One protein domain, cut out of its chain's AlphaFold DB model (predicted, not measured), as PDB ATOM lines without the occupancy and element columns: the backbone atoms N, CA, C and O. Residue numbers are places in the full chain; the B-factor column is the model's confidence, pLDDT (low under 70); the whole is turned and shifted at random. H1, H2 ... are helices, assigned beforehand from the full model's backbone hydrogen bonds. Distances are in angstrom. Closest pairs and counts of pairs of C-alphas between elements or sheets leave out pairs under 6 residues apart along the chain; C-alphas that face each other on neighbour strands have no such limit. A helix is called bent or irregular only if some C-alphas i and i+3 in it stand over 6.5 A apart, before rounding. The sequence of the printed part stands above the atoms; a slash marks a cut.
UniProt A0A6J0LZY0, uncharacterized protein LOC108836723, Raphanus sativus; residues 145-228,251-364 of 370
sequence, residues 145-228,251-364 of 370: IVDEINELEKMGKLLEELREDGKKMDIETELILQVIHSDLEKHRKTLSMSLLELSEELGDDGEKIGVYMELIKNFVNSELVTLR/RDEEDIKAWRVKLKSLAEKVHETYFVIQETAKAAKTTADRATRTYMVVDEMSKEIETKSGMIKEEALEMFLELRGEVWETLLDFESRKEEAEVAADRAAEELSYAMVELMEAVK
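Overview. This is residues 145 to 228 and 251 to 364 of the 370 residues of the protein "uncharacterized protein LOC108836723" of Raphanus sativus (UniProt A0A6J0LZY0). This is a long, slender rod of helices: H3 runs along most of its length, H4 folds back along H3 as a helical hairpin, and the bent H1 runs beside this pair, its arm H1a along one part of the rod and its arm H1b along another. The short H2 folds back after H1b, and residues 251 to 258, of which 253 to 258 belong to H3, stick out at one end. The printed part has 198 residues with four named helices, in the order H1, H2, H3, H4, and no named strand; the class is all helix. The whole is extended, with a radius of gyration of the C-alphas of 26.0 A and spans of 93 by 28 by 24 A.

Along the chain. H1, residues 145 to 202, is the longest helix by residues; by its hydrogen bonds it was assigned as one helix, but it is bent, with C-alphas 181 and 184 7.0 A apart. Its arm H1a, residues 145 to 181, begins at C-alpha 145 at (124.193, 133.028, 108.879) and is 53.0 A long; its arm H1b, residues 184 to 202, is 26.5 A long. H2 is residues 206 to 225. H3, residues 253 to 308, is 81.7 A long and begins at C-alpha 253 at (89.251, 83.032, 45.698). H4, residues 314 to 362, is 71.1 A long, ends at C-alpha 362 at (112.234, 96.873, 50.400), and is irregular, with C-alphas 315 and 318 7.4 A apart.

Arrangement. H1a, H1b, H2, H3 and H4 form a bundle, a set of helices in mostly aligned packing, with H3 as the hub. H3 and H4, a hairpin, touch at a shallow tilt of 24 degrees, opposite ways; their closest C-alphas, of Ala 284 and Ala 345, are 4.6 A apart. H1a and H1b stand at a steep tilt of 43 degrees. H1a touches H4, the same way, closest at the C-alphas of Ile 149 and Ala 316, 6.1 A. With residues 263 to 277 alone, H3 touches H1b, closest at the C-alphas of Leu 191 and Val 270, 5.7 A. H2 and H3 only just touch, with 3 pairs of C-alphas within 8 A, the closest being those of Ile 216 and Ala 267, 7.8 A. H1a and H2 are apart. Every O i to N i+4 pair is within hydrogen-bond range in H1a, H1b, H2 and H3, and 43 of 45 in H4.

Size, cuts and confidence. The C-alphas farthest apart, of Asp 252 and Glu 314, are 93.1 A apart. Residues 229 to 250 are not printed, and C-alphas 228 and 251 are 40.9 A apart across the cut. The links H1 to H2 and H3 to H4 are tight. The mean pLDDT of the printed part is 77.3, and 51 residues are under 70, among them residues 201 to 228 and 251 to 257.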
ATOM      1  N   ILE A 145     123.720 134.423 108.732       58.34
ATOM      2  CA  ILE A 145     124.193 133.028 108.879       58.34
ATOM      3  C   ILE A 145     123.041 132.043 108.636       58.34
ATOM      4  O   ILE A 145     123.223 131.012 107.997       58.34
ATOM      5  N   VAL A 146     121.835 132.378 109.109       62.69
ATOM      6  CA  VAL A 146     120.632 131.547 108.917       62.69
ATOM      7  C   VAL A 146     120.290 131.400 107.432       62.69
ATOM      8  O   VAL A 146     119.847 130.336 107.009       62.69
ATOM      9  N   ASP A 147     120.516 132.452 106.646       76.31
ATOM     10  CA  ASP A 147     120.242 132.453 105.208       76.31
ATOM     11  C   ASP A 147     121.251 131.581 104.434       76.31
ATOM     12  O   ASP A 147     120.850 130.760 103.617       76.31
ATOM     13  N   GLU A 148     122.547 131.659 104.768       77.81
ATOM     14  CA  GLU A 148     123.601 130.812 104.176       77.81
ATOM     15  C   GLU A 148     123.362 129.317 104.439       77.81
ATOM     16  O   GLU A 148     123.409 128.508 103.514       77.81
ATOM     17  N   ILE A 149     123.048 128.952 105.684       81.62
ATOM     18  CA  ILE A 149     122.747 127.567 106.077       81.62
ATOM     19  C   ILE A 149     121.538 127.023 105.301       81.62
ATOM     20  O   ILE A 149     121.573 125.902 104.799       81.62
ATOM     21  N   ASN A 150     120.483 127.826 105.158       85.50
ATOM     22  CA  ASN A 150     119.273 127.434 104.438       85.50
ATOM     23  C   ASN A 150     119.526 127.248 102.929       85.50
ATOM     24  O   ASN A 150     118.955 126.352 102.313       85.50
ATOM     25  N   GLU A 151     120.383 128.071 102.322       85.75
ATOM     26  CA  GLU A 151     120.780 127.911 100.917       85.75
ATOM     27  C   GLU A 151     121.599 126.629 100.690       85.75
ATOM     28  O   GLU A 151     121.321 125.893  99.740       85.75
ATOM     29  N   LEU A 152     122.544 126.308 101.582       87.69
ATOM     30  CA  LEU A 152     123.302 125.050 101.521       87.69
ATOM     31  C   LEU A 152     122.387 123.831 101.686       87.69
ATOM     32  O   LEU A 152     122.501 122.866 100.933       87.69
ATOM     33  N   GLU A 153     121.420 123.895 102.603       90.06
ATOM     34  CA  GLU A 153     120.458 122.810 102.808       90.06
ATOM     35  C   GLU A 153     119.558 122.587 101.576       90.06
ATOM     36  O   GLU A 153     119.261 121.447 101.214       90.06
ATOM     37  N   LYS A 154     119.130 123.660 100.894       91.44
ATOM     38  CA  LYS A 154     118.373 123.551  99.632       91.44
ATOM     39  C   LYS A 154     119.201 122.894  98.534       91.44
ATOM     40  O   LYS A 154     118.682 122.045  97.814       91.44
ATOM     41  N   MET A 155     120.466 123.286  98.413       89.94
ATOM     42  CA  MET A 155     121.374 122.735  97.413       89.94
ATOM     43  C   MET A 155     121.653 121.248  97.682       89.94
ATOM     44  O   MET A 155     121.580 120.452  96.750       89.94
ATOM     45  N   GLY A 156     121.842 120.858  98.947       90.38
ATOM     46  CA  GLY A 156     121.956 119.450  99.346       90.38
ATOM     47  C   GLY A 156     120.697 118.634  99.047       90.38
ATOM     48  O   GLY A 156     120.785 117.541  98.496       90.38
ATOM     49  N   LYS A 157     119.499 119.177  99.307       93.62
ATOM     50  CA  LYS A 157     118.233 118.508  98.942       93.62
ATOM     51  C   LYS A 157     118.103 118.289  97.438       93.62
ATOM     52  O   LYS A 157     117.717 117.203  97.018       93.62
ATOM     53  N   LEU A 158     118.438 119.299  96.638       93.38
ATOM     54  CA  LEU A 158     118.400 119.179  95.183       93.38
ATOM     55  C   LEU A 158     119.419 118.148  94.686       93.38
ATOM     56  O   LEU A 158     119.095 117.349  93.814       93.38
ATOM     57  N   LEU A 159     120.620 118.114  95.270       93.88
ATOM     58  CA  LEU A 159     121.631 117.112  94.940       93.88
ATOM     59  C   LEU A 159     121.143 115.685  95.233       93.88
ATOM     60  O   LEU A 159     121.316 114.796  94.401       93.88
ATOM     61  N   GLU A 160     120.475 115.477  96.370       93.69
ATOM     62  CA  GLU A 160     119.901 114.177  96.726       93.69
ATOM     63  C   GLU A 160     118.793 113.753  95.749       93.69
ATOM     64  O   GLU A 160     118.764 112.604  95.305       93.69
ATOM     65  N   GLU A 161     117.915 114.683  95.355       93.25
ATOM     66  CA  GLU A 161     116.890 114.435  94.334       93.25
ATOM     67  C   GLU A 161     117.511 114.032  92.991       93.25
ATOM     68  O   GLU A 161     117.057 113.074  92.359       93.25
ATOM     69  N   LEU A 162     118.579 114.719  92.568       91.75
ATOM     70  CA  LEU A 162     119.309 114.363  91.354       91.75
ATOM     71  C   LEU A 162     119.963 112.987  91.483       91.75
ATOM     72  O   LEU A 162     119.897 112.207  90.540       91.75
ATOM     73  N   ARG A 163     120.542 112.647  92.639       92.00
ATOM     74  CA  ARG A 163     121.184 111.345  92.875       92.00
ATOM     75  C   ARG A 163     120.195 110.185  92.789       92.00
ATOM     76  O   ARG A 163     120.505 109.161  92.178       92.00
ATOM     77  N   GLU A 164     119.002 110.340  93.356       93.00
ATOM     78  CA  GLU A 164     117.919 109.363  93.198       93.00
ATOM     79  C   GLU A 164     117.476 109.240  91.734       93.00
ATOM     80  O   GLU A 164     117.255 108.130  91.241       93.00
ATOM     81  N   ASP A 165     117.425 110.355  91.000       86.88
ATOM     82  CA  ASP A 165     117.153 110.312  89.564       86.88
ATOM     83  C   ASP A 165     118.265 109.607  88.774       86.88
ATOM     84  O   ASP A 165     117.986 108.845  87.848       86.88
ATOM     85  N   GLY A 166     119.520 109.795  89.187       86.88
ATOM     86  CA  GLY A 166     120.693 109.084  88.682       86.88
ATOM     87  C   GLY A 166     120.534 107.571  88.775       86.88
ATOM     88  O   GLY A 166     120.658 106.880  87.769       86.88
ATOM     89  N   LYS A 167     120.138 107.058  89.946       90.44
ATOM     90  CA  LYS A 167     119.877 105.619  90.145       90.44
ATOM     91  C   LYS A 167     118.781 105.093  89.218       90.44
ATOM     92  O   LYS A 167     118.858 103.965  88.740       90.44
ATOM     93  N   LYS A 168     117.744 105.895  88.966       88.62
ATOM     94  CA  LYS A 168     116.683 105.524  88.026       88.62
ATOM     95  C   LYS A 168     117.213 105.454  86.592       88.62
ATOM     96  O   LYS A 168     116.880 104.511  85.876       88.62
ATOM     97  N   MET A 169     118.042 106.416  86.191       86.50
ATOM     98  CA  MET A 169     118.685 106.417  84.876       86.50
ATOM     99  C   MET A 169     119.641 105.235  84.696       86.50
ATOM    100  O   MET A 169     119.681 104.683  83.602       86.50
ATOM    101  N   ASP A 170     120.341 104.801  85.745       87.12
ATOM    102  CA  ASP A 170     121.213 103.620  85.690       87.12
ATOM    103  C   ASP A 170     120.405 102.364  85.320       87.12
ATOM    104  O   ASP A 170     120.777 101.623  84.411       87.12
ATOM    105  N   ILE A 171     119.236 102.177  85.945       86.94
ATOM    106  CA  ILE A 171     118.325 101.061  85.638       86.94
ATOM    107  C   ILE A 171     117.785 101.164  84.202       86.94
ATOM    108  O   ILE A 171     117.744 100.168  83.481       86.94
ATOM    109  N   GLU A 172     117.353 102.355  83.775       81.25
ATOM    110  CA  GLU A 172     116.862 102.583  82.407       81.25
ATOM    111  C   GLU A 172     117.954 102.279  81.368       81.25
ATOM    112  O   GLU A 172     117.702 101.572  80.391       81.25
ATOM    113  N   THR A 173     119.176 102.759  81.609       82.44
ATOM    114  CA  THR A 173     120.336 102.561  80.732       82.44
ATOM    115  C   THR A 173     120.736 101.092  80.672       82.44
ATOM    116  O   THR A 173     120.999 100.585  79.584       82.44
ATOM    117  N   GLU A 174     120.714 100.371  81.796       86.44
ATOM    118  CA  GLU A 174     120.980  98.931  81.822       86.44
ATOM    119  C   GLU A 174     119.968  98.156  80.966       86.44
ATOM    120  O   GLU A 174     120.361  97.325  80.146       86.44
ATOM    121  N   LEU A 175     118.671  98.460  81.093       83.50
ATOM    122  CA  LEU A 175     117.624  97.837  80.276       83.50
ATOM    123  C   LEU A 175     117.821  98.131  78.782       83.50
ATOM    124  O   LEU A 175     117.719  97.226  77.953       83.50
ATOM    125  N   ILE A 176     118.149  99.376  78.433       81.06
ATOM    126  CA  ILE A 176     118.451  99.776  77.054       81.06
ATOM    127  C   ILE A 176     119.673  99.012  76.529       81.06
ATOM    128  O   ILE A 176     119.630  98.454  75.433       81.06
ATOM    129  N   LEU A 177     120.749  98.928  77.312       80.50
ATOM    130  CA  LEU A 177     121.971  98.222  76.934       80.50
ATOM    131  C   LEU A 177     121.757  96.715  76.780       80.50
ATOM    132  O   LEU A 177     122.394  96.114  75.916       80.50
ATOM    133  N   GLN A 178     120.875  96.098  77.571       82.50
ATOM    134  CA  GLN A 178     120.490  94.697  77.380       82.50
ATOM    135  C   GLN A 178     119.847  94.496  76.002       82.50
ATOM    136  O   GLN A 178     120.264  93.612  75.254       82.50
ATOM    137  N   VAL A 179     118.906  95.369  75.628       79.12
ATOM    138  CA  VAL A 179     118.245  95.311  74.318       79.12
ATOM    139  C   VAL A 179     119.235  95.601  73.180       79.12
ATOM    140  O   VAL A 179     119.220  94.909  72.161       79.12
ATOM    141  N   ILE A 180     120.155  96.556  73.348       75.06
ATOM    142  CA  ILE A 180     121.195  96.853  72.347       75.06
ATOM    143  C   ILE A 180     122.121  95.652  72.122       75.06
ATOM    144  O   ILE A 180     122.373  95.289  70.975       75.06
ATOM    145  N   HIS A 181     122.636  95.028  73.187       72.94
ATOM    146  CA  HIS A 181     123.692  94.019  73.057       72.94
ATOM    147  C   HIS A 181     123.225  92.667  72.504       72.94
ATOM    148  O   HIS A 181     124.027  91.989  71.863       72.94
ATOM    149  N   SER A 182     121.987  92.233  72.760       67.94
ATOM    150  CA  SER A 182     121.519  90.912  72.300       67.94
ATOM    151  C   SER A 182     120.383  90.964  71.291       67.94
ATOM    152  O   SER A 182     120.240  90.045  70.479       67.94
ATOM    153  N   ASP A 183     119.577  92.022  71.333       73.19
ATOM    154  CA  ASP A 183     118.258  91.990  70.728       73.19
ATOM    155  C   ASP A 183     118.173  92.879  69.493       73.19
ATOM    156  O   ASP A 183     117.576  92.442  68.518       73.19
ATOM    157  N   LEU A 184     118.782  94.065  69.458       76.19
ATOM    158  CA  LEU A 184     118.660  94.972  68.307       76.19
ATOM    159  C   LEU A 184     119.207  94.366  67.011       76.19
ATOM    160  O   LEU A 184     118.478  94.308  66.025       76.19
ATOM    161  N   GLU A 185     120.416  93.800  67.023       78.81
ATOM    162  CA  GLU A 185     120.980  93.146  65.833       78.81
ATOM    163  C   GLU A 185     120.123  91.943  65.388       78.81
ATOM    164  O   GLU A 185     119.955  91.669  64.196       78.81
ATOM    165  N   LYS A 186     119.546  91.210  66.348       83.62
ATOM    166  CA  LYS A 186     118.658  90.073  66.079       83.62
ATOM    167  C   LYS A 186     117.321  90.530  65.500       83.62
ATOM    168  O   LYS A 186     116.835  89.904  64.554       83.62
ATOM    169  N   HIS A 187     116.733  91.593  66.042       77.88
ATOM    170  CA  HIS A 187     115.532  92.223  65.510       77.88
ATOM    171  C   HIS A 187     115.816  92.732  64.100       77.88
ATOM    172  O   HIS A 187     115.094  92.353  63.188       77.88
ATOM    173  N   ARG A 188     116.931  93.430  63.863       80.88
ATOM    174  CA  ARG A 188     117.330  93.858  62.518       80.88
ATOM    175  C   ARG A 188     117.469  92.677  61.558       80.88
ATOM    176  O   ARG A 188     116.822  92.663  60.526       80.88
ATOM    177  N   LYS A 189     118.201  91.618  61.915       85.06
ATOM    178  CA  LYS A 189     118.293  90.400  61.079       85.06
ATOM    179  C   LYS A 189     116.925  89.766  60.805       85.06
ATOM    180  O   LYS A 189     116.682  89.263  59.711       85.06
ATOM    181  N   THR A 190     116.030  89.777  61.793       84.31
ATOM    182  CA  THR A 190     114.653  89.276  61.648       84.31
ATOM    183  C   THR A 190     113.836  90.164  60.712       84.31
ATOM    184  O   THR A 190     113.057  89.640  59.913       84.31
ATOM    185  N   LEU A 191     114.037  91.482  60.777       82.00
ATOM    186  CA  LEU A 191     113.465  92.465  59.867       82.00
ATOM    187  C   LEU A 191     113.961  92.204  58.444       82.00
ATOM    188  O   LEU A 191     113.126  91.979  57.573       82.00
ATOM    189  N   SER A 192     115.278  92.101  58.221       82.50
ATOM    190  CA  SER A 192     115.849  91.819  56.896       82.50
ATOM    191  C   SER A 192     115.286  90.527  56.299       82.50
ATOM    192  O   SER A 192     114.891  90.498  55.137       82.50
ATOM    193  N   MET A 193     115.197  89.458  57.100       84.81
ATOM    194  CA  MET A 193     114.627  88.180  56.656       84.81
ATOM    195  C   MET A 193     113.140  88.292  56.320       84.81
ATOM    196  O   MET A 193     112.707  87.760  55.304       84.81
ATOM    197  N   SER A 194     112.359  88.993  57.143       80.06
ATOM    198  CA  SER A 194     110.920  89.157  56.905       80.06
ATOM    199  C   SER A 194     110.653  90.041  55.682       80.06
ATOM    200  O   SER A 194     109.721  89.773  54.931       80.06
ATOM    201  N   LEU A 195     111.494  91.052  55.437       77.75
ATOM    202  CA  LEU A 195     111.453  91.874  54.225       77.75
ATOM    203  C   LEU A 195     111.845  91.069  52.977       77.75
ATOM    204  O   LEU A 195     111.206  91.221  51.937       77.75
ATOM    205  N   LEU A 196     112.836  90.178  53.080       80.19
ATOM    206  CA  LEU A 196     113.232  89.286  51.988       80.19
ATOM    207  C   LEU A 196     112.136  88.264  51.655       80.19
ATOM    208  O   LEU A 196     111.739  88.165  50.499       80.19
ATOM    209  N   GLU A 197     111.611  87.551  52.659       80.00
ATOM    210  CA  GLU A 197     110.499  86.598  52.497       80.00
ATOM    211  C   GLU A 197     109.283  87.272  51.867       80.00
ATOM    212  O   GLU A 197     108.598  86.704  51.014       80.00
ATOM    213  N   LEU A 198     109.026  88.509  52.279       71.38
ATOM    214  CA  LEU A 198     107.959  89.285  51.705       71.38
ATOM    215  C   LEU A 198     108.278  89.642  50.245       71.38
ATOM    216  O   LEU A 198     107.427  89.426  49.387       71.38
ATOM    217  N   SER A 199     109.486  90.115  49.923       70.56
ATOM    218  CA  SER A 199     109.892  90.385  48.534       70.56
ATOM    219  C   SER A 199     109.772  89.149  47.632       70.56
ATOM    220  O   SER A 199     109.395  89.283  46.468       70.56
ATOM    221  N   GLU A 200     110.084  87.955  48.138       75.25
ATOM    222  CA  GLU A 200     109.928  86.693  47.406       75.25
ATOM    223  C   GLU A 200     108.452  86.338  47.174       75.25
ATOM    224  O   GLU A 200     108.084  85.918  46.076       75.25
ATOM    225  N   GLU A 201     107.588  86.545  48.172       69.88
ATOM    226  CA  GLU A 201     106.143  86.285  48.072       69.88
ATOM    227  C   GLU A 201     105.432  87.237  47.092       69.88
ATOM    228  O   GLU A 201     104.432  86.866  46.458       69.88
ATOM    229  N   LEU A 202     105.954  88.460  46.954       67.44
ATOM    230  CA  LEU A 202     105.479  89.442  45.984       67.44
ATOM    231  C   LEU A 202     105.842  89.069  44.538       67.44
ATOM    232  O   LEU A 202     105.017  89.266  43.649       67.44
ATOM    233  N   GLY A 203     107.029  88.504  44.288       64.38
ATOM    234  CA  GLY A 203     107.493  88.174  42.931       64.38
ATOM    235  C   GLY A 203     107.473  89.378  41.969       64.38
ATOM    236  O   GLY A 203     107.648  90.513  42.397       64.38
ATOM    237  N   ASP A 204     107.234  89.136  40.672       64.50
ATOM    238  CA  ASP A 204     106.947  90.169  39.645       64.50
ATOM    239  C   ASP A 204     105.427  90.444  39.509       64.50
ATOM    240  O   ASP A 204     104.941  90.945  38.492       64.50
ATOM    241  N   ASP A 205     104.644  90.080  40.529       66.38
ATOM    242  CA  ASP A 205     103.192  90.256  40.547       66.38
ATOM    243  C   ASP A 205     102.870  91.719  40.901       66.38
ATOM    244  O   ASP A 205     102.810  92.113  42.069       66.38
ATOM    245  N   GLY A 206     102.720  92.550  39.863       58.88
ATOM    246  CA  GLY A 206     102.501  93.996  39.984       58.88
ATOM    247  C   GLY A 206     101.319  94.384  40.881       58.88
ATOM    248  O   GLY A 206     101.364  95.438  41.516       58.88
ATOM    249  N   GLU A 207     100.307  93.522  40.997       63.91
ATOM    250  CA  GLU A 207      99.147  93.730  41.870       63.91
ATOM    251  C   GLU A 207      99.499  93.489  43.343       63.91
ATOM    252  O   GLU A 207      99.220  94.340  44.192       63.91
ATOM    253  N   LYS A 208     100.191  92.381  43.662       64.50
ATOM    254  CA  LYS A 208     100.696  92.129  45.026       64.50
ATOM    255  C   LYS A 208     101.657  93.232  45.478       64.50
ATOM    256  O   LYS A 208     101.580  93.688  46.620       64.50
ATOM    257  N   ILE A 209     102.540  93.672  44.576       64.12
ATOM    258  CA  ILE A 209     103.504  94.754  44.822       64.12
ATOM    259  C   ILE A 209     102.780  96.065  45.143       64.12
ATOM    260  O   ILE A 209     103.183  96.751  46.080       64.12
ATOM    261  N   GLY A 210     101.710  96.404  44.413       62.34
ATOM    262  CA  GLY A 210     100.927  97.622  44.642       62.34
ATOM    263  C   GLY A 210     100.304  97.673  46.038       62.34
ATOM    264  O   GLY A 210     100.509  98.642  46.770       62.34
ATOM    265  N   VAL A 211      99.635  96.590  46.446       63.94
ATOM    266  CA  VAL A 211      99.009  96.461  47.776       63.94
ATOM    267  C   VAL A 211     100.042  96.557  48.899       63.94
ATOM    268  O   VAL A 211      99.822  97.220  49.914       63.94
ATOM    269  N   TYR A 212     101.193  95.911  48.722       64.12
ATOM    270  CA  TYR A 212     102.274  95.963  49.696       64.12
ATOM    271  C   TYR A 212     102.945  97.337  49.781       64.12
ATOM    272  O   TYR A 212     103.167  97.841  50.884       64.12
ATOM    273  N   MET A 213     103.251  97.957  48.638       63.38
ATOM    274  CA  MET A 213     103.824  99.301  48.602       63.38
ATOM    275  C   MET A 213     102.887 100.298  49.263       63.38
ATOM    276  O   MET A 213     103.367 101.166  49.976       63.38
ATOM    277  N   GLU A 214     101.573 100.177  49.082       64.50
ATOM    278  CA  GLU A 214     100.609 101.047  49.750       64.50
ATOM    279  C   GLU A 214     100.558 100.803  51.267       64.50
ATOM    280  O   GLU A 214     100.599 101.764  52.034       64.50
ATOM    281  N   LEU A 215     100.576  99.542  51.719       64.38
ATOM    282  CA  LEU A 215     100.650  99.191  53.144       64.38
ATOM    283  C   LEU A 215     101.913  99.743  53.814       64.38
ATOM    284  O   LEU A 215     101.808 100.409  54.847       64.38
ATOM    285  N   ILE A 216     103.097  99.524  53.230       62.09
ATOM    286  CA  ILE A 216     104.334 100.029  53.835       62.09
ATOM    287  C   ILE A 216     104.486 101.535  53.645       62.09
ATOM    288  O   ILE A 216     104.930 102.214  54.562       62.09
ATOM    289  N   LYS A 217     104.080 102.110  52.513       62.28
ATOM    290  CA  LYS A 217     104.097 103.568  52.339       62.28
ATOM    291  C   LYS A 217     103.180 104.253  53.348       62.28
ATOM    292  O   LYS A 217     103.552 105.300  53.870       62.28
ATOM    293  N   ASN A 218     102.024 103.668  53.660       62.69
ATOM    294  CA  ASN A 218     101.152 104.159  54.724       62.69
ATOM    295  C   ASN A 218     101.804 104.004  56.098       62.69
ATOM    296  O   ASN A 218     101.769 104.955  56.865       62.69
ATOM    297  N   PHE A 219     102.464 102.880  56.381       59.12
ATOM    298  CA  PHE A 219     103.240 102.677  57.609       59.12
ATOM    299  C   PHE A 219     104.359 103.723  57.767       59.12
ATOM    300  O   PHE A 219     104.325 104.510  58.712       59.12
ATOM    301  N   VAL A 220     105.257 103.819  56.781       57.16
ATOM    302  CA  VAL A 220     106.369 104.781  56.706       57.16
ATOM    303  C   VAL A 220     105.854 106.208  56.870       57.16
ATOM    304  O   VAL A 220     106.362 106.944  57.708       57.16
ATOM    305  N   ASN A 221     104.809 106.600  56.134       54.75
ATOM    306  CA  ASN A 221     104.257 107.953  56.222       54.75
ATOM    307  C   ASN A 221     103.494 108.210  57.531       54.75
ATOM    308  O   ASN A 221     103.528 109.332  58.023       54.75
ATOM    309  N   SER A 222     102.815 107.214  58.107       51.91
ATOM    310  CA  SER A 222     102.081 107.366  59.371       51.91
ATOM    311  C   SER A 222     103.014 107.503  60.576       51.91
ATOM    312  O   SER A 222     102.744 108.316  61.458       51.91
ATOM    313  N   GLU A 223     104.152 106.807  60.589       49.31
ATOM    314  CA  GLU A 223     105.135 106.926  61.671       49.31
ATOM    315  C   GLU A 223     106.098 108.104  61.482       49.31
ATOM    316  O   GLU A 223     106.543 108.687  62.469       49.31
ATOM    317  N   LEU A 224     106.362 108.536  60.239       43.03
ATOM    318  CA  LEU A 224     107.101 109.780  59.973       43.03
ATOM    319  C   LEU A 224     106.283 111.047  60.278       43.03
ATOM    320  O   LEU A 224     106.880 112.097  60.517       43.03
ATOM    321  N   VAL A 225     104.943 110.980  60.273       35.91
ATOM    322  CA  VAL A 225     104.066 112.163  60.426       35.91
ATOM    323  C   VAL A 225     103.333 112.224  61.775       35.91
ATOM    324  O   VAL A 225     102.979 113.324  62.203       35.91
ATOM    325  N   THR A 226     103.147 111.119  62.506       32.41
ATOM    326  CA  THR A 226     102.318 111.121  63.729       32.41
ATOM    327  C   THR A 226     103.042 110.609  64.976       32.41
ATOM    328  O   THR A 226     103.006 109.440  65.340       32.41
ATOM    329  N   LEU A 227     103.630 111.564  65.701       43.19
ATOM    330  CA  LEU A 227     103.813 111.524  67.152       43.19
ATOM    331  C   LEU A 227     102.451 111.288  67.844       43.19
ATOM    332  O   LEU A 227     101.542 112.095  67.663       43.19
ATOM    333  N   ARG A 228     102.398 110.284  68.738       29.59
ATOM    334  CA  ARG A 228     101.441 110.088  69.856       29.59
ATOM    335  C   ARG A 228     100.163 109.263  69.583       29.59
ATOM    336  O   ARG A 228      99.190 109.770  69.042       29.59
ATOM    337  N   ARG A 251      91.623  84.180  39.289       55.47
ATOM    338  CA  ARG A 251      92.310  83.305  40.274       55.47
ATOM    339  C   ARG A 251      91.324  82.726  41.292       55.47
ATOM    340  O   ARG A 251      90.323  83.371  41.587       55.47
ATOM    341  N   ASP A 252      91.610  81.530  41.811       62.56
ATOM    342  CA  ASP A 252      90.804  80.900  42.866       62.56
ATOM    343  C   ASP A 252      90.723  81.833  44.089       62.56
ATOM    344  O   ASP A 252      91.744  82.262  44.632       62.56
ATOM    345  N   GLU A 253      89.504  82.161  44.533       61.69
ATOM    346  CA  GLU A 253      89.251  83.032  45.698       61.69
ATOM    347  C   GLU A 253      89.962  82.525  46.970       61.69
ATOM    348  O   GLU A 253      90.346  83.320  47.831       61.69
ATOM    349  N   GLU A 254      90.178  81.210  47.086       66.25
ATOM    350  CA  GLU A 254      90.900  80.589  48.202       66.25
ATOM    351  C   GLU A 254      92.404  80.886  48.174       66.25
ATOM    352  O   GLU A 254      92.966  81.251  49.211       66.25
ATOM    353  N   ASP A 255      93.034  80.831  46.998       63.62
ATOM    354  CA  ASP A 255      94.434  81.228  46.821       63.62
ATOM    355  C   ASP A 255      94.600  82.714  47.135       63.62
ATOM    356  O   ASP A 255      95.559  83.105  47.808       63.62
ATOM    357  N   ILE A 256      93.623  83.534  46.718       63.66
ATOM    358  CA  ILE A 256      93.613  84.974  46.993       63.66
ATOM    359  C   ILE A 256      93.595  85.267  48.491       63.66
ATOM    360  O   ILE A 256      94.360  86.086  49.011       63.66
ATOM    361  N   LYS A 257      92.731  84.557  49.209       67.94
ATOM    362  CA  LYS A 257      92.597  84.686  50.654       67.94
ATOM    363  C   LYS A 257      93.850  84.202  51.388       67.94
ATOM    364  O   LYS A 257      94.264  84.845  52.354       67.94
ATOM    365  N   ALA A 258      94.466  83.110  50.935       70.56
ATOM    366  CA  ALA A 258      95.660  82.542  51.552       70.56
ATOM    367  C   ALA A 258      96.873  83.482  51.454       70.56
ATOM    368  O   ALA A 258      97.526  83.741  52.470       70.56
ATOM    369  N   TRP A 259      97.149  84.057  50.274       68.12
ATOM    370  CA  TRP A 259      98.276  84.991  50.138       68.12
ATOM    371  C   TRP A 259      98.026  86.310  50.875       68.12
ATOM    372  O   TRP A 259      98.958  86.857  51.463       68.12
ATOM    373  N   ARG A 260      96.775  86.788  50.943       66.19
ATOM    374  CA  ARG A 260      96.402  87.990  51.711       66.19
ATOM    375  C   ARG A 260      96.701  87.835  53.203       66.19
ATOM    376  O   ARG A 260      97.270  88.733  53.819       66.19
ATOM    377  N   VAL A 261      96.337  86.690  53.785       70.88
ATOM    378  CA  VAL A 261      96.620  86.383  55.199       70.88
ATOM    379  C   VAL A 261      98.126  86.302  55.448       70.88
ATOM    380  O   VAL A 261      98.614  86.867  56.426       70.88
ATOM    381  N   LYS A 262      98.873  85.656  54.542       69.62
ATOM    382  CA  LYS A 262     100.334  85.542  54.641       69.62
ATOM    383  C   LYS A 262     101.023  86.911  54.561       69.62
ATOM    384  O   LYS A 262     101.865  87.210  55.402       69.62
ATOM    385  N   LEU A 263     100.623  87.760  53.610       66.56
ATOM    386  CA  LEU A 263     101.169  89.110  53.436       66.56
ATOM    387  C   LEU A 263     100.887  89.997  54.655       66.56
ATOM    388  O   LEU A 263     101.780  90.697  55.124       66.56
ATOM    389  N   LYS A 264      99.666  89.929  55.200       68.25
ATOM    390  CA  LYS A 264      99.292  90.660  56.415       68.25
ATOM    391  C   LYS A 264     100.157  90.253  57.612       68.25
ATOM    392  O   LYS A 264     100.690  91.123  58.288       68.25
ATOM    393  N   SER A 265     100.353  88.951  57.825       70.31
ATOM    394  CA  SER A 265     101.192  88.448  58.920       70.31
ATOM    395  C   SER A 265     102.660  88.876  58.788       70.31
ATOM    396  O   SER A 265     103.280  89.251  59.782       70.31
ATOM    397  N   LEU A 266     103.220  88.857  57.574       69.88
ATOM    398  CA  LEU A 266     104.582  89.346  57.329       69.88
ATOM    399  C   LEU A 266     104.695  90.860  57.560       69.88
ATOM    400  O   LEU A 266     105.665  91.307  58.166       69.88
ATOM    401  N   ALA A 267     103.702  91.641  57.127       67.38
ATOM    402  CA  ALA A 267     103.669  93.084  57.347       67.38
ATOM    403  C   ALA A 267     103.568  93.445  58.839       67.38
ATOM    404  O   ALA A 267     104.294  94.322  59.302       67.38
ATOM    405  N   GLU A 268     102.734  92.737  59.606       69.88
ATOM    406  CA  GLU A 268     102.644  92.885  61.067       69.88
ATOM    407  C   GLU A 268     103.987  92.569  61.741       69.88
ATOM    408  O   GLU A 268     104.456  93.336  62.578       69.88
ATOM    409  N   LYS A 269     104.676  91.507  61.311       71.19
ATOM    410  CA  LYS A 269     105.993  91.138  61.849       71.19
ATOM    411  C   LYS A 269     107.080  92.174  61.536       71.19
ATOM    412  O   LYS A 269     107.907  92.472  62.397       71.19
ATOM    413  N   VAL A 270     107.090  92.724  60.319       72.75
ATOM    414  CA  VAL A 270     107.979  93.831  59.916       72.75
ATOM    415  C   VAL A 270     107.721  95.060  60.790       72.75
ATOM    416  O   VAL A 270     108.670  95.640  61.314       72.75
ATOM    417  N   HIS A 271     106.447  95.404  60.996       72.94
ATOM    418  CA  HIS A 271     106.021  96.520  61.836       72.94
ATOM    419  C   HIS A 271     106.485  96.363  63.288       72.94
ATOM    420  O   HIS A 271     107.208  97.219  63.790       72.94
ATOM    421  N   GLU A 272     106.142  95.248  63.940       75.44
ATOM    422  CA  GLU A 272     106.523  94.981  65.333       75.44
ATOM    423  C   GLU A 272     108.043  95.035  65.524       75.44
ATOM    424  O   GLU A 272     108.542  95.635  66.474       75.44
ATOM    425  N   THR A 273     108.794  94.444  64.591       74.94
ATOM    426  CA  THR A 273     110.256  94.373  64.683       74.94
ATOM    427  C   THR A 273     110.903  95.748  64.516       74.94
ATOM    428  O   THR A 273     111.813  96.094  65.270       74.94
ATOM    429  N   TYR A 274     110.434  96.551  63.557       77.38
ATOM    430  CA  TYR A 274     110.922  97.916  63.359       77.38
ATOM    431  C   TYR A 274     110.552  98.829  64.537       77.38
ATOM    432  O   TYR A 274     111.393  99.595  65.009       77.38
ATOM    433  N   PHE A 275     109.332  98.699  65.065       80.06
ATOM    434  CA  PHE A 275     108.849  99.482  66.201       80.06
ATOM    435  C   PHE A 275     109.716  99.283  67.452       80.06
ATOM    436  O   PHE A 275     110.079 100.252  68.119       80.06
ATOM    437  N   VAL A 276     110.123  98.041  67.745       78.12
ATOM    438  CA  VAL A 276     111.045  97.747  68.857       78.12
ATOM    439  C   VAL A 276     112.382  98.472  68.678       78.12
ATOM    440  O   VAL A 276     112.888  99.064  69.633       78.12
ATOM    441  N   ILE A 277     112.944  98.474  67.464       77.06
ATOM    442  CA  ILE A 277     114.203  99.175  67.158       77.06
ATOM    443  C   ILE A 277     114.041 100.689  67.367       77.06
ATOM    444  O   ILE A 277     114.861 101.325  68.032       77.06
ATOM    445  N   GLN A 278     112.950 101.259  66.855       80.62
ATOM    446  CA  GLN A 278     112.659 102.688  66.942       80.62
ATOM    447  C   GLN A 278     112.427 103.168  68.381       80.62
ATOM    448  O   GLN A 278     113.037 104.156  68.803       80.62
ATOM    449  N   GLU A 279     111.570 102.492  69.149       81.19
ATOM    450  CA  GLU A 279     111.297 102.887  70.533       81.19
ATOM    451  C   GLU A 279     112.530 102.691  71.423       81.19
ATOM    452  O   GLU A 279     112.760 103.513  72.310       81.19
ATOM    453  N   THR A 280     113.386 101.701  71.139       79.81
ATOM    454  CA  THR A 280     114.674 101.541  71.837       79.81
ATOM    455  C   THR A 280     115.606 102.725  71.569       79.81
ATOM    456  O   THR A 280     116.137 103.311  72.511       79.81
ATOM    457  N   ALA A 281     115.762 103.144  70.308       79.00
ATOM    458  CA  ALA A 281     116.590 104.302  69.954       79.00
ATOM    459  C   ALA A 281     116.075 105.610  70.572       79.00
ATOM    460  O   ALA A 281     116.844 106.444  71.054       79.00
ATOM    461  N   LYS A 282     114.754 105.785  70.609       82.19
ATOM    462  CA  LYS A 282     114.103 106.941  71.230       82.19
ATOM    463  C   LYS A 282     114.247 106.948  72.751       82.19
ATOM    464  O   LYS A 282     114.496 108.013  73.321       82.19
ATOM    465  N   ALA A 283     114.101 105.792  73.398       81.31
ATOM    466  CA  ALA A 283     114.341 105.645  74.828       81.31
ATOM    467  C   ALA A 283     115.800 105.984  75.160       81.31
ATOM    468  O   ALA A 283     116.034 106.867  75.980       81.31
ATOM    469  N   ALA A 284     116.757 105.404  74.427       78.62
ATOM    470  CA  ALA A 284     118.184 105.677  74.582       78.62
ATOM    471  C   ALA A 284     118.515 107.168  74.447       78.62
ATOM    472  O   ALA A 284     119.146 107.748  75.329       78.62
ATOM    473  N   LYS A 285     118.001 107.828  73.402       83.88
ATOM    474  CA  LYS A 285     118.181 109.273  73.217       83.88
ATOM    475  C   LYS A 285     117.572 110.097  74.353       83.88
ATOM    476  O   LYS A 285     118.180 111.057  74.811       83.88
ATOM    477  N   THR A 286     116.376 109.734  74.813       84.75
ATOM    478  CA  THR A 286     115.706 110.449  75.910       84.75
ATOM    479  C   THR A 286     116.510 110.341  77.207       84.75
ATOM    480  O   THR A 286     116.648 111.336  77.920       84.75
ATOM    481  N   THR A 287     117.067 109.163  77.491       82.75
ATOM    482  CA  THR A 287     117.936 108.928  78.650       82.75
ATOM    483  C   THR A 287     119.258 109.691  78.526       82.75
ATOM    484  O   THR A 287     119.647 110.355  79.483       82.75
ATOM    485  N   ALA A 288     119.890 109.719  77.347       83.81
ATOM    486  CA  ALA A 288     121.106 110.505  77.098       83.81
ATOM    487  C   ALA A 288     120.886 112.022  77.255       83.81
ATOM    488  O   ALA A 288     121.652 112.706  77.942       83.81
ATOM    489  N   ASP A 289     119.796 112.553  76.692       84.69
ATOM    490  CA  ASP A 289     119.411 113.961  76.844       84.69
ATOM    491  C   ASP A 289     119.173 114.315  78.320       84.69
ATOM    492  O   ASP A 289     119.514 115.410  78.776       84.69
ATOM    493  N   ARG A 290     118.562 113.398  79.078       87.25
ATOM    494  CA  ARG A 290     118.309 113.571  80.509       87.25
ATOM    495  C   ARG A 290     119.607 113.553  81.313       87.25
ATOM    496  O   ARG A 290     119.819 114.487  82.082       87.25
ATOM    497  N   ALA A 291     120.480 112.573  81.086       87.00
ATOM    498  CA  ALA A 291     121.787 112.482  81.735       87.00
ATOM    499  C   ALA A 291     122.629 113.741  81.476       87.00
ATOM    500  O   ALA A 291     123.188 114.315  82.408       87.00
ATOM    501  N   THR A 292     122.620 114.245  80.237       86.06
ATOM    502  CA  THR A 292     123.296 115.497  79.867       86.06
ATOM    503  C   THR A 292     122.750 116.697  80.636       86.06
ATOM    504  O   THR A 292     123.525 117.486  81.174       86.06
ATOM    505  N   ARG A 293     121.422 116.852  80.723       89.19
ATOM    506  CA  ARG A 293     120.819 117.956  81.488       89.19
ATOM    507  C   ARG A 293     121.154 117.863  82.971       89.19
ATOM    508  O   ARG A 293     121.483 118.885  83.561       89.19
ATOM    509  N   THR A 294     121.090 116.672  83.560       87.75
ATOM    510  CA  THR A 294     121.423 116.475  84.975       87.75
ATOM    511  C   THR A 294     122.888 116.799  85.248       87.75
ATOM    512  O   THR A 294     123.169 117.559  86.169       87.75
ATOM    513  N   TYR A 295     123.805 116.331  84.395       88.50
ATOM    514  CA  TYR A 295     125.217 116.707  84.460       88.50
ATOM    515  C   TYR A 295     125.403 118.231  84.429       88.50
ATOM    516  O   TYR A 295     126.091 118.775  85.284       88.50
ATOM    517  N   MET A 296     124.738 118.940  83.506       87.69
ATOM    518  CA  MET A 296     124.830 120.405  83.424       87.69
ATOM    519  C   MET A 296     124.333 121.109  84.692       87.69
ATOM    520  O   MET A 296     124.884 122.139  85.068       87.69
ATOM    521  N   VAL A 297     123.296 120.579  85.349       88.06
ATOM    522  CA  VAL A 297     122.810 121.134  86.621       88.06
ATOM    523  C   VAL A 297     123.860 120.952  87.715       88.06
ATOM    524  O   VAL A 297     124.166 121.912  88.414       88.06
ATOM    525  N   VAL A 298     124.452 119.761  87.839       87.31
ATOM    526  CA  VAL A 298     125.478 119.487  88.860       87.31
ATOM    527  C   VAL A 298     126.770 120.269  88.588       87.31
ATOM    528  O   VAL A 298     127.383 120.776  89.525       87.31
ATOM    529  N   ASP A 299     127.155 120.443  87.323       84.31
ATOM    530  CA  ASP A 299     128.284 121.290  86.911       84.31
ATOM    531  C   ASP A 299     128.059 122.755  87.322       84.31
ATOM    532  O   ASP A 299     128.942 123.396  87.892       84.31
ATOM    533  N   GLU A 300     126.849 123.281  87.120       85.62
ATOM    534  CA  GLU A 300     126.506 124.634  87.564       85.62
ATOM    535  C   GLU A 300     126.509 124.754  89.097       85.62
ATOM    536  O   GLU A 300     127.039 125.726  89.636       85.62
ATOM    537  N   MET A 301     126.007 123.741  89.815       85.62
ATOM    538  CA  MET A 301     126.090 123.686  91.282       85.62
ATOM    539  C   MET A 301     127.547 123.684  91.761       85.62
ATOM    540  O   MET A 301     127.877 124.371  92.726       85.62
ATOM    541  N   SER A 302     128.433 122.959  91.071       84.94
ATOM    542  CA  SER A 302     129.866 122.923  91.373       84.94
ATOM    543  C   SER A 302     130.509 124.307  91.238       84.94
ATOM    544  O   SER A 302     131.192 124.767  92.157       84.94
ATOM    545  N   LYS A 303     130.210 125.030  90.150       81.19
ATOM    546  CA  LYS A 303     130.685 126.410  89.928       81.19
ATOM    547  C   LYS A 303     130.131 127.395  90.952       81.19
ATOM    548  O   LYS A 303     130.842 128.301  91.398       81.19
ATOM    549  N   GLU A 304     128.864 127.242  91.336       80.69
ATOM    550  CA  GLU A 304     128.251 128.073  92.371       80.69
ATOM    551  C   GLU A 304     128.932 127.845  93.728       80.69
ATOM    552  O   GLU A 304     129.255 128.811  94.424       80.69
ATOM    553  N   ILE A 305     129.226 126.590  94.080       80.00
ATOM    554  CA  ILE A 305     129.981 126.244  95.288       80.00
ATOM    555  C   ILE A 305     131.386 126.849  95.251       80.00
ATOM    556  O   ILE A 305     131.804 127.461  96.236       80.00
ATOM    557  N   GLU A 306     132.103 126.746  94.130       75.62
ATOM    558  CA  GLU A 306     133.428 127.361  93.979       75.62
ATOM    559  C   GLU A 306     133.366 128.882  94.178       75.62
ATOM    560  O   GLU A 306     134.173 129.456  94.904       75.62
ATOM    561  N   THR A 307     132.346 129.536  93.620       76.75
ATOM    562  CA  THR A 307     132.152 130.984  93.775       76.75
ATOM    563  C   THR A 307     131.848 131.372  95.226       76.75
ATOM    564  O   THR A 307     132.333 132.395  95.714       76.75
ATOM    565  N   LYS A 308     131.057 130.563  95.942       72.31
ATOM    566  CA  LYS A 308     130.680 130.838  97.336       72.31
ATOM    567  C   LYS A 308     131.790 130.535  98.337       72.31
ATOM    568  O   LYS A 308     131.719 131.052  99.449       72.31
ATOM    569  N   SER A 309     132.836 129.790  97.971       68.81
ATOM    570  CA  SER A 309     133.873 129.344  98.916       68.81
ATOM    571  C   SER A 309     134.564 130.482  99.675       68.81
ATOM    572  O   SER A 309     134.984 130.286 100.811       68.81
ATOM    573  N   GLY A 310     134.663 131.675  99.076       64.31
ATOM    574  CA  GLY A 310     135.244 132.868  99.707       64.31
ATOM    575  C   GLY A 310     134.271 133.699 100.555       64.31
ATOM    576  O   GLY A 310     134.690 134.672 101.182       64.31
ATOM    577  N   MET A 311     132.979 133.359 100.558       72.31
ATOM    578  CA  MET A 311     131.907 134.129 101.207       72.31
ATOM    579  C   MET A 311     131.263 133.401 102.395       72.31
ATOM    580  O   MET A 311     130.504 134.025 103.135       72.31
ATOM    581  N   ILE A 312     131.562 132.112 102.583       76.00
ATOM    582  CA  ILE A 312     131.019 131.281 103.666       76.00
ATOM    583  C   ILE A 312     131.668 131.636 105.004       76.00
ATOM    584  O   ILE A 312     132.893 131.720 105.122       76.00
ATOM    585  N   LYS A 313     130.837 131.826 106.030       76.25
ATOM    586  CA  LYS A 313     131.298 132.054 107.405       76.25
ATOM    587  C   LYS A 313     131.724 130.756 108.087       76.25
ATOM    588  O   LYS A 313     131.284 129.670 107.715       76.25
ATOM    589  N   GLU A 314     132.557 130.879 109.119       73.62
ATOM    590  CA  GLU A 314     133.131 129.746 109.857       73.62
ATOM    591  C   GLU A 314     132.051 128.797 110.405       73.62
ATOM    592  O   GLU A 314     132.215 127.581 110.352       73.62
ATOM    593  N   GLU A 315     130.901 129.333 110.822       76.38
ATOM    594  CA  GLU A 315     129.781 128.557 111.361       76.38
ATOM    595  C   GLU A 315     129.046 127.698 110.315       76.38
ATOM    596  O   GLU A 315     128.392 126.726 110.683       76.38
ATOM    597  N   ALA A 316     129.142 128.033 109.022       77.19
ATOM    598  CA  ALA A 316     128.548 127.270 107.916       77.19
ATOM    599  C   ALA A 316     129.594 126.474 107.108       77.19
ATOM    600  O   ALA A 316     129.246 125.760 106.165       77.19
ATOM    601  N   LEU A 317     130.876 126.580 107.477       75.00
ATOM    602  CA  LEU A 317     132.001 126.039 106.719       75.00
ATOM    603  C   LEU A 317     131.991 124.508 106.640       75.00
ATOM    604  O   LEU A 317     132.267 123.961 105.579       75.00
ATOM    605  N   GLU A 318     131.673 123.815 107.733       81.12
ATOM    606  CA  GLU A 318     131.669 122.344 107.770       81.12
ATOM    607  C   GLU A 318     130.643 121.759 106.788       81.12
ATOM    608  O   GLU A 318     131.006 120.990 105.900       81.12
ATOM    609  N   MET A 319     129.395 122.219 106.870       81.62
ATOM    610  CA  MET A 319     128.310 121.828 105.961       81.62
ATOM    611  C   MET A 319     128.596 122.212 104.507       81.62
ATOM    612  O   MET A 319     128.286 121.457 103.591       81.62
ATOM    613  N   PHE A 320     129.210 123.374 104.275       83.31
ATOM    614  CA  PHE A 320     129.638 123.770 102.937       83.31
ATOM    615  C   PHE A 320     130.696 122.813 102.365       83.31
ATOM    616  O   PHE A 320     130.639 122.461 101.188       83.31
ATOM    617  N   LEU A 321     131.669 122.388 103.178       79.19
ATOM    618  CA  LEU A 321     132.727 121.475 102.741       79.19
ATOM    619  C   LEU A 321     132.202 120.067 102.461       79.19
ATOM    620  O   LEU A 321     132.644 119.458 101.487       79.19
ATOM    621  N   GLU A 322     131.273 119.579 103.284       85.12
ATOM    622  CA  GLU A 322     130.567 118.314 103.058       85.12
ATOM    623  C   GLU A 322     129.803 118.363 101.732       85.12
ATOM    624  O   GLU A 322     130.100 117.583 100.827       85.12
ATOM    625  N   LEU A 323     128.948 119.375 101.549       86.50
ATOM    626  CA  LEU A 323     128.182 119.563 100.319       86.50
ATOM    627  C   LEU A 323     129.080 119.702  99.081       86.50
ATOM    628  O   LEU A 323     128.781 119.147  98.029       86.50
ATOM    629  N   ARG A 324     130.204 120.421  99.182       85.31
ATOM    630  CA  ARG A 324     131.176 120.532  98.084       85.31
ATOM    631  C   ARG A 324     131.749 119.172  97.694       85.31
ATOM    632  O   ARG A 324     131.931 118.919  96.506       85.31
ATOM    633  N   GLY A 325     132.068 118.334  98.680       82.94
ATOM    634  CA  GLY A 325     132.525 116.968  98.444       82.94
ATOM    635  C   GLY A 325     131.463 116.152  97.716       82.94
ATOM    636  O   GLY A 325     131.747 115.586  96.664       82.94
ATOM    637  N   GLU A 326     130.229 116.184  98.219       89.38
ATOM    638  CA  GLU A 326     129.103 115.463  97.620       89.38
ATOM    639  C   GLU A 326     128.806 115.925  96.188       89.38
ATOM    640  O   GLU A 326     128.602 115.090  95.306       89.38
ATOM    641  N   VAL A 327     128.813 117.237  95.920       87.44
ATOM    642  CA  VAL A 327     128.612 117.784  94.567       87.44
ATOM    643  C   VAL A 327     129.719 117.324  93.626       87.44
ATOM    644  O   VAL A 327     129.434 116.982  92.482       87.44
ATOM    645  N   TRP A 328     130.967 117.282  94.093       84.81
ATOM    646  CA  TRP A 328     132.090 116.838  93.271       84.81
ATOM    647  C   TRP A 328     132.024 115.346  92.933       84.81
ATOM    648  O   TRP A 328     132.186 114.974  91.774       84.81
ATOM    649  N   GLU A 329     131.739 114.493  93.919       88.12
ATOM    650  CA  GLU A 329     131.536 113.057  93.685       88.12
ATOM    651  C   GLU A 329     130.368 112.821  92.723       88.12
ATOM    652  O   GLU A 329     130.495 112.099  91.735       88.12
ATOM    653  N   THR A 330     129.256 113.518  92.949       86.88
ATOM    654  CA  THR A 330     128.060 113.415  92.110       86.88
ATOM    655  C   THR A 330     128.322 113.896  90.679       86.88
ATOM    656  O   THR A 330     127.809 113.300  89.732       86.88
ATOM    657  N   LEU A 331     129.139 114.940  90.492       86.25
ATOM    658  CA  LEU A 331     129.518 115.437  89.168       86.25
ATOM    659  C   LEU A 331     130.263 114.372  88.362       86.25
ATOM    660  O   LEU A 331     129.909 114.139  87.208       86.25
ATOM    661  N   LEU A 332     131.253 113.716  88.974       87.19
ATOM    662  CA  LEU A 332     132.030 112.656  88.330       87.19
ATOM    663  C   LEU A 332     131.145 111.466  87.955       87.19
ATOM    664  O   LEU A 332     131.245 110.943  86.844       87.19
ATOM    665  N   ASP A 333     130.230 111.075  88.846       89.88
ATOM    666  CA  ASP A 333     129.301 109.996  88.532       89.88
ATOM    667  C   ASP A 333     128.372 110.375  87.361       89.88
ATOM    668  O   ASP A 333     128.088 109.547  86.496       89.88
ATOM    669  N   PHE A 334     127.880 111.620  87.303       89.06
ATOM    670  CA  PHE A 334     127.039 112.078  86.192       89.06
ATOM    671  C   PHE A 334     127.797 112.278  84.883       89.06
ATOM    672  O   PHE A 334     127.200 112.089  83.824       89.06
ATOM    673  N   GLU A 335     129.083 112.621  84.932       89.56
ATOM    674  CA  GLU A 335     129.946 112.660  83.752       89.56
ATOM    675  C   GLU A 335     130.049 111.267  83.121       89.56
ATOM    676  O   GLU A 335     129.766 111.108  81.932       89.56
ATOM    677  N   SER A 336     130.324 110.245  83.940       89.25
ATOM    678  CA  SER A 336     130.360 108.846  83.497       89.25
ATOM    679  C   SER A 336     129.007 108.385  82.947       89.25
ATOM    680  O   SER A 336     128.937 107.831  81.851       89.25
ATOM    681  N   ARG A 337     127.904 108.654  83.665       88.38
ATOM    682  CA  ARG A 337     126.544 108.291  83.214       88.38
ATOM    683  C   ARG A 337     126.182 108.930  81.884       88.38
ATOM    684  O   ARG A 337     125.537 108.297  81.050       88.38
ATOM    685  N   LYS A 338     126.552 110.198  81.696       90.62
ATOM    686  CA  LYS A 338     126.319 110.917  80.447       90.62
ATOM    687  C   LYS A 338     127.038 110.216  79.296       90.62
ATOM    688  O   LYS A 338     126.395 109.942  78.287       90.62
ATOM    689  N   GLU A 339     128.326 109.913  79.450       91.62
ATOM    690  CA  GLU A 339     129.110 109.239  78.410       91.62
ATOM    691  C   GLU A 339     128.525 107.859  78.066       91.62
ATOM    692  O   GLU A 339     128.322 107.541  76.894       91.62
ATOM    693  N   GLU A 340     128.164 107.062  79.074       89.56
ATOM    694  CA  GLU A 340     127.540 105.751  78.864       89.56
ATOM    695  C   GLU A 340     126.197 105.846  78.126       89.56
ATOM    696  O   GLU A 340     125.944 105.086  77.183       89.56
ATOM    697  N   ALA A 341     125.340 106.793  78.516       87.06
ATOM    698  CA  ALA A 341     124.039 106.996  77.890       87.06
ATOM    699  C   ALA A 341     124.159 107.528  76.451       87.06
ATOM    700  O   ALA A 341     123.409 107.085  75.578       87.06
ATOM    701  N   GLU A 342     125.108 108.431  76.176       90.75
ATOM    702  CA  GLU A 342     125.404 108.919  74.820       90.75
ATOM    703  C   GLU A 342     125.863 107.774  73.909       90.75
ATOM    704  O   GLU A 342     125.308 107.586  72.827       90.75
ATOM    705  N   VAL A 343     126.786 106.928  74.377       90.31
ATOM    706  CA  VAL A 343     127.244 105.753  73.618       90.31
ATOM    707  C   VAL A 343     126.095 104.778  73.338       90.31
ATOM    708  O   VAL A 343     126.003 104.223  72.239       90.31
ATOM    709  N   ALA A 344     125.203 104.552  74.307       85.94
ATOM    710  CA  ALA A 344     124.023 103.712  74.108       85.94
ATOM    711  C   ALA A 344     123.061 104.314  73.067       85.94
ATOM    712  O   ALA A 344     122.557 103.594  72.201       85.94
ATOM    713  N   ALA A 345     122.833 105.630  73.121       87.50
ATOM    714  CA  ALA A 345     121.996 106.344  72.165       87.50
ATOM    715  C   ALA A 345     122.560 106.283  70.741       87.50
ATOM    716  O   ALA A 345     121.806 105.991  69.813       87.50
ATOM    717  N   ASP A 346     123.869 106.475  70.575       88.75
ATOM    718  CA  ASP A 346     124.536 106.399  69.273       88.75
ATOM    719  C   ASP A 346     124.416 105.001  68.660       88.75
ATOM    720  O   ASP A 346     124.029 104.866  67.498       88.75
ATOM    721  N   ARG A 347     124.652 103.944  69.448       86.38
ATOM    722  CA  ARG A 347     124.489 102.557  68.975       86.38
ATOM    723  C   ARG A 347     123.053 102.253  68.558       86.38
ATOM    724  O   ARG A 347     122.826 101.656  67.509       86.38
ATOM    725  N   ALA A 348     122.073 102.655  69.364       84.12
ATOM    726  CA  ALA A 348     120.672 102.415  69.036       84.12
ATOM    727  C   ALA A 348     120.221 103.229  67.807       84.12
ATOM    728  O   ALA A 348     119.430 102.743  66.998       84.12
ATOM    729  N   ALA A 349     120.750 104.445  67.631       85.00
ATOM    730  CA  ALA A 349     120.521 105.257  66.441       85.00
ATOM    731  C   ALA A 349     121.145 104.635  65.182       85.00
ATOM    732  O   ALA A 349     120.536 104.699  64.112       85.00
ATOM    733  N   GLU A 350     122.317 104.006  65.301       87.19
ATOM    734  CA  GLU A 350     122.961 103.278  64.205       87.19
ATOM    735  C   GLU A 350     122.089 102.102  63.731       87.19
ATOM    736  O   GLU A 350     121.765 102.007  62.546       87.19
ATOM    737  N   GLU A 351     121.610 101.266  64.658       83.94
ATOM    738  CA  GLU A 351     120.710 100.145  64.342       83.94
ATOM    739  C   GLU A 351     119.382 100.615  63.729       83.94
ATOM    740  O   GLU A 351     118.907 100.028  62.752       83.94
ATOM    741  N   LEU A 352     118.804 101.713  64.231       84.56
ATOM    742  CA  LEU A 352     117.620 102.327  63.623       84.56
ATOM    743  C   LEU A 352     117.906 102.836  62.206       84.56
ATOM    744  O   LEU A 352     117.069 102.683  61.317       84.56
ATOM    745  N   SER A 353     119.080 103.426  61.975       82.19
ATOM    746  CA  SER A 353     119.475 103.894  60.648       82.19
ATOM    747  C   SER A 353     119.580 102.732  59.660       82.19
ATOM    748  O   SER A 353     119.020 102.833  58.568       82.19
ATOM    749  N   TYR A 354     120.207 101.615  60.048       83.00
ATOM    750  CA  TYR A 354     120.253 100.413  59.212       83.00
ATOM    751  C   TYR A 354     118.857  99.842  58.948       83.00
ATOM    752  O   TYR A 354     118.519  99.571  57.798       83.00
ATOM    753  N   ALA A 355     118.021  99.720  59.983       81.88
ATOM    754  CA  ALA A 355     116.654  99.223  59.844       81.88
ATOM    755  C   ALA A 355     115.810 100.096  58.898       81.88
ATOM    756  O   ALA A 355     115.047  99.575  58.086       81.88
ATOM    757  N   MET A 356     115.972 101.421  58.960       79.69
ATOM    758  CA  MET A 356     115.297 102.357  58.061       79.69
ATOM    759  C   MET A 356     115.761 102.192  56.609       79.69
ATOM    760  O   MET A 356     114.932 102.225  55.702       79.69
ATOM    761  N   VAL A 357     117.061 101.990  56.372       80.06
ATOM    762  CA  VAL A 357     117.591 101.725  55.024       80.06
ATOM    763  C   VAL A 357     117.011 100.427  54.463       80.06
ATOM    764  O   VAL A 357     116.475 100.442  53.358       80.06
ATOM    765  N   GLU A 358     117.037  99.337  55.237       79.88
ATOM    766  CA  GLU A 358     116.463  98.046  54.830       79.88
ATOM    767  C   GLU A 358     114.964  98.171  54.501       79.88
ATOM    768  O   GLU A 358     114.496  97.651  53.485       79.88
ATOM    769  N   LEU A 359     114.215  98.925  55.315       75.31
ATOM    770  CA  LEU A 359     112.803  99.216  55.074       75.31
ATOM    771  C   LEU A 359     112.601 100.021  53.777       75.31
ATOM    772  O   LEU A 359     111.757  99.665  52.960       75.31
ATOM    773  N   MET A 360     113.367 101.093  53.552       71.81
ATOM    774  CA  MET A 360     113.242 101.930  52.350       71.81
ATOM    775  C   MET A 360     113.594 101.166  51.065       71.81
ATOM    776  O   MET A 360     112.894 101.308  50.055       71.81
ATOM    777  N   GLU A 361     114.637 100.333  51.106       73.06
ATOM    778  CA  GLU A 361     115.038  99.472  49.989       73.06
ATOM    779  C   GLU A 361     113.939  98.470  49.623       73.06
ATOM    780  O   GLU A 361     113.610  98.331  48.440       73.06
ATOM    781  N   ALA A 362     113.310  97.838  50.620       67.88
ATOM    782  CA  ALA A 362     112.234  96.873  50.400       67.88
ATOM    783  C   ALA A 362     111.003  97.486  49.707       67.88
ATOM    784  O   ALA A 362     110.345  96.833  48.895       67.88
ATOM    785  N   VAL A 363     110.711  98.762  49.965       63.09
ATOM    786  CA  VAL A 363     109.552  99.473  49.385       63.09
ATOM    787  C   VAL A 363     109.912 100.163  48.068       63.09
ATOM    788  O   VAL A 363     109.060 100.783  47.433       63.09
ATOM    789  N   LYS A 364     111.178 100.073  47.634       64.69
ATOM    790  CA  LYS A 364     111.714 100.780  46.459       64.69
ATOM    791  C   LYS A 364     111.471 102.297  46.523       64.69
ATOM    792  O   LYS A 364     111.400 102.959  45.488       64.69
TER     793      LYS A 364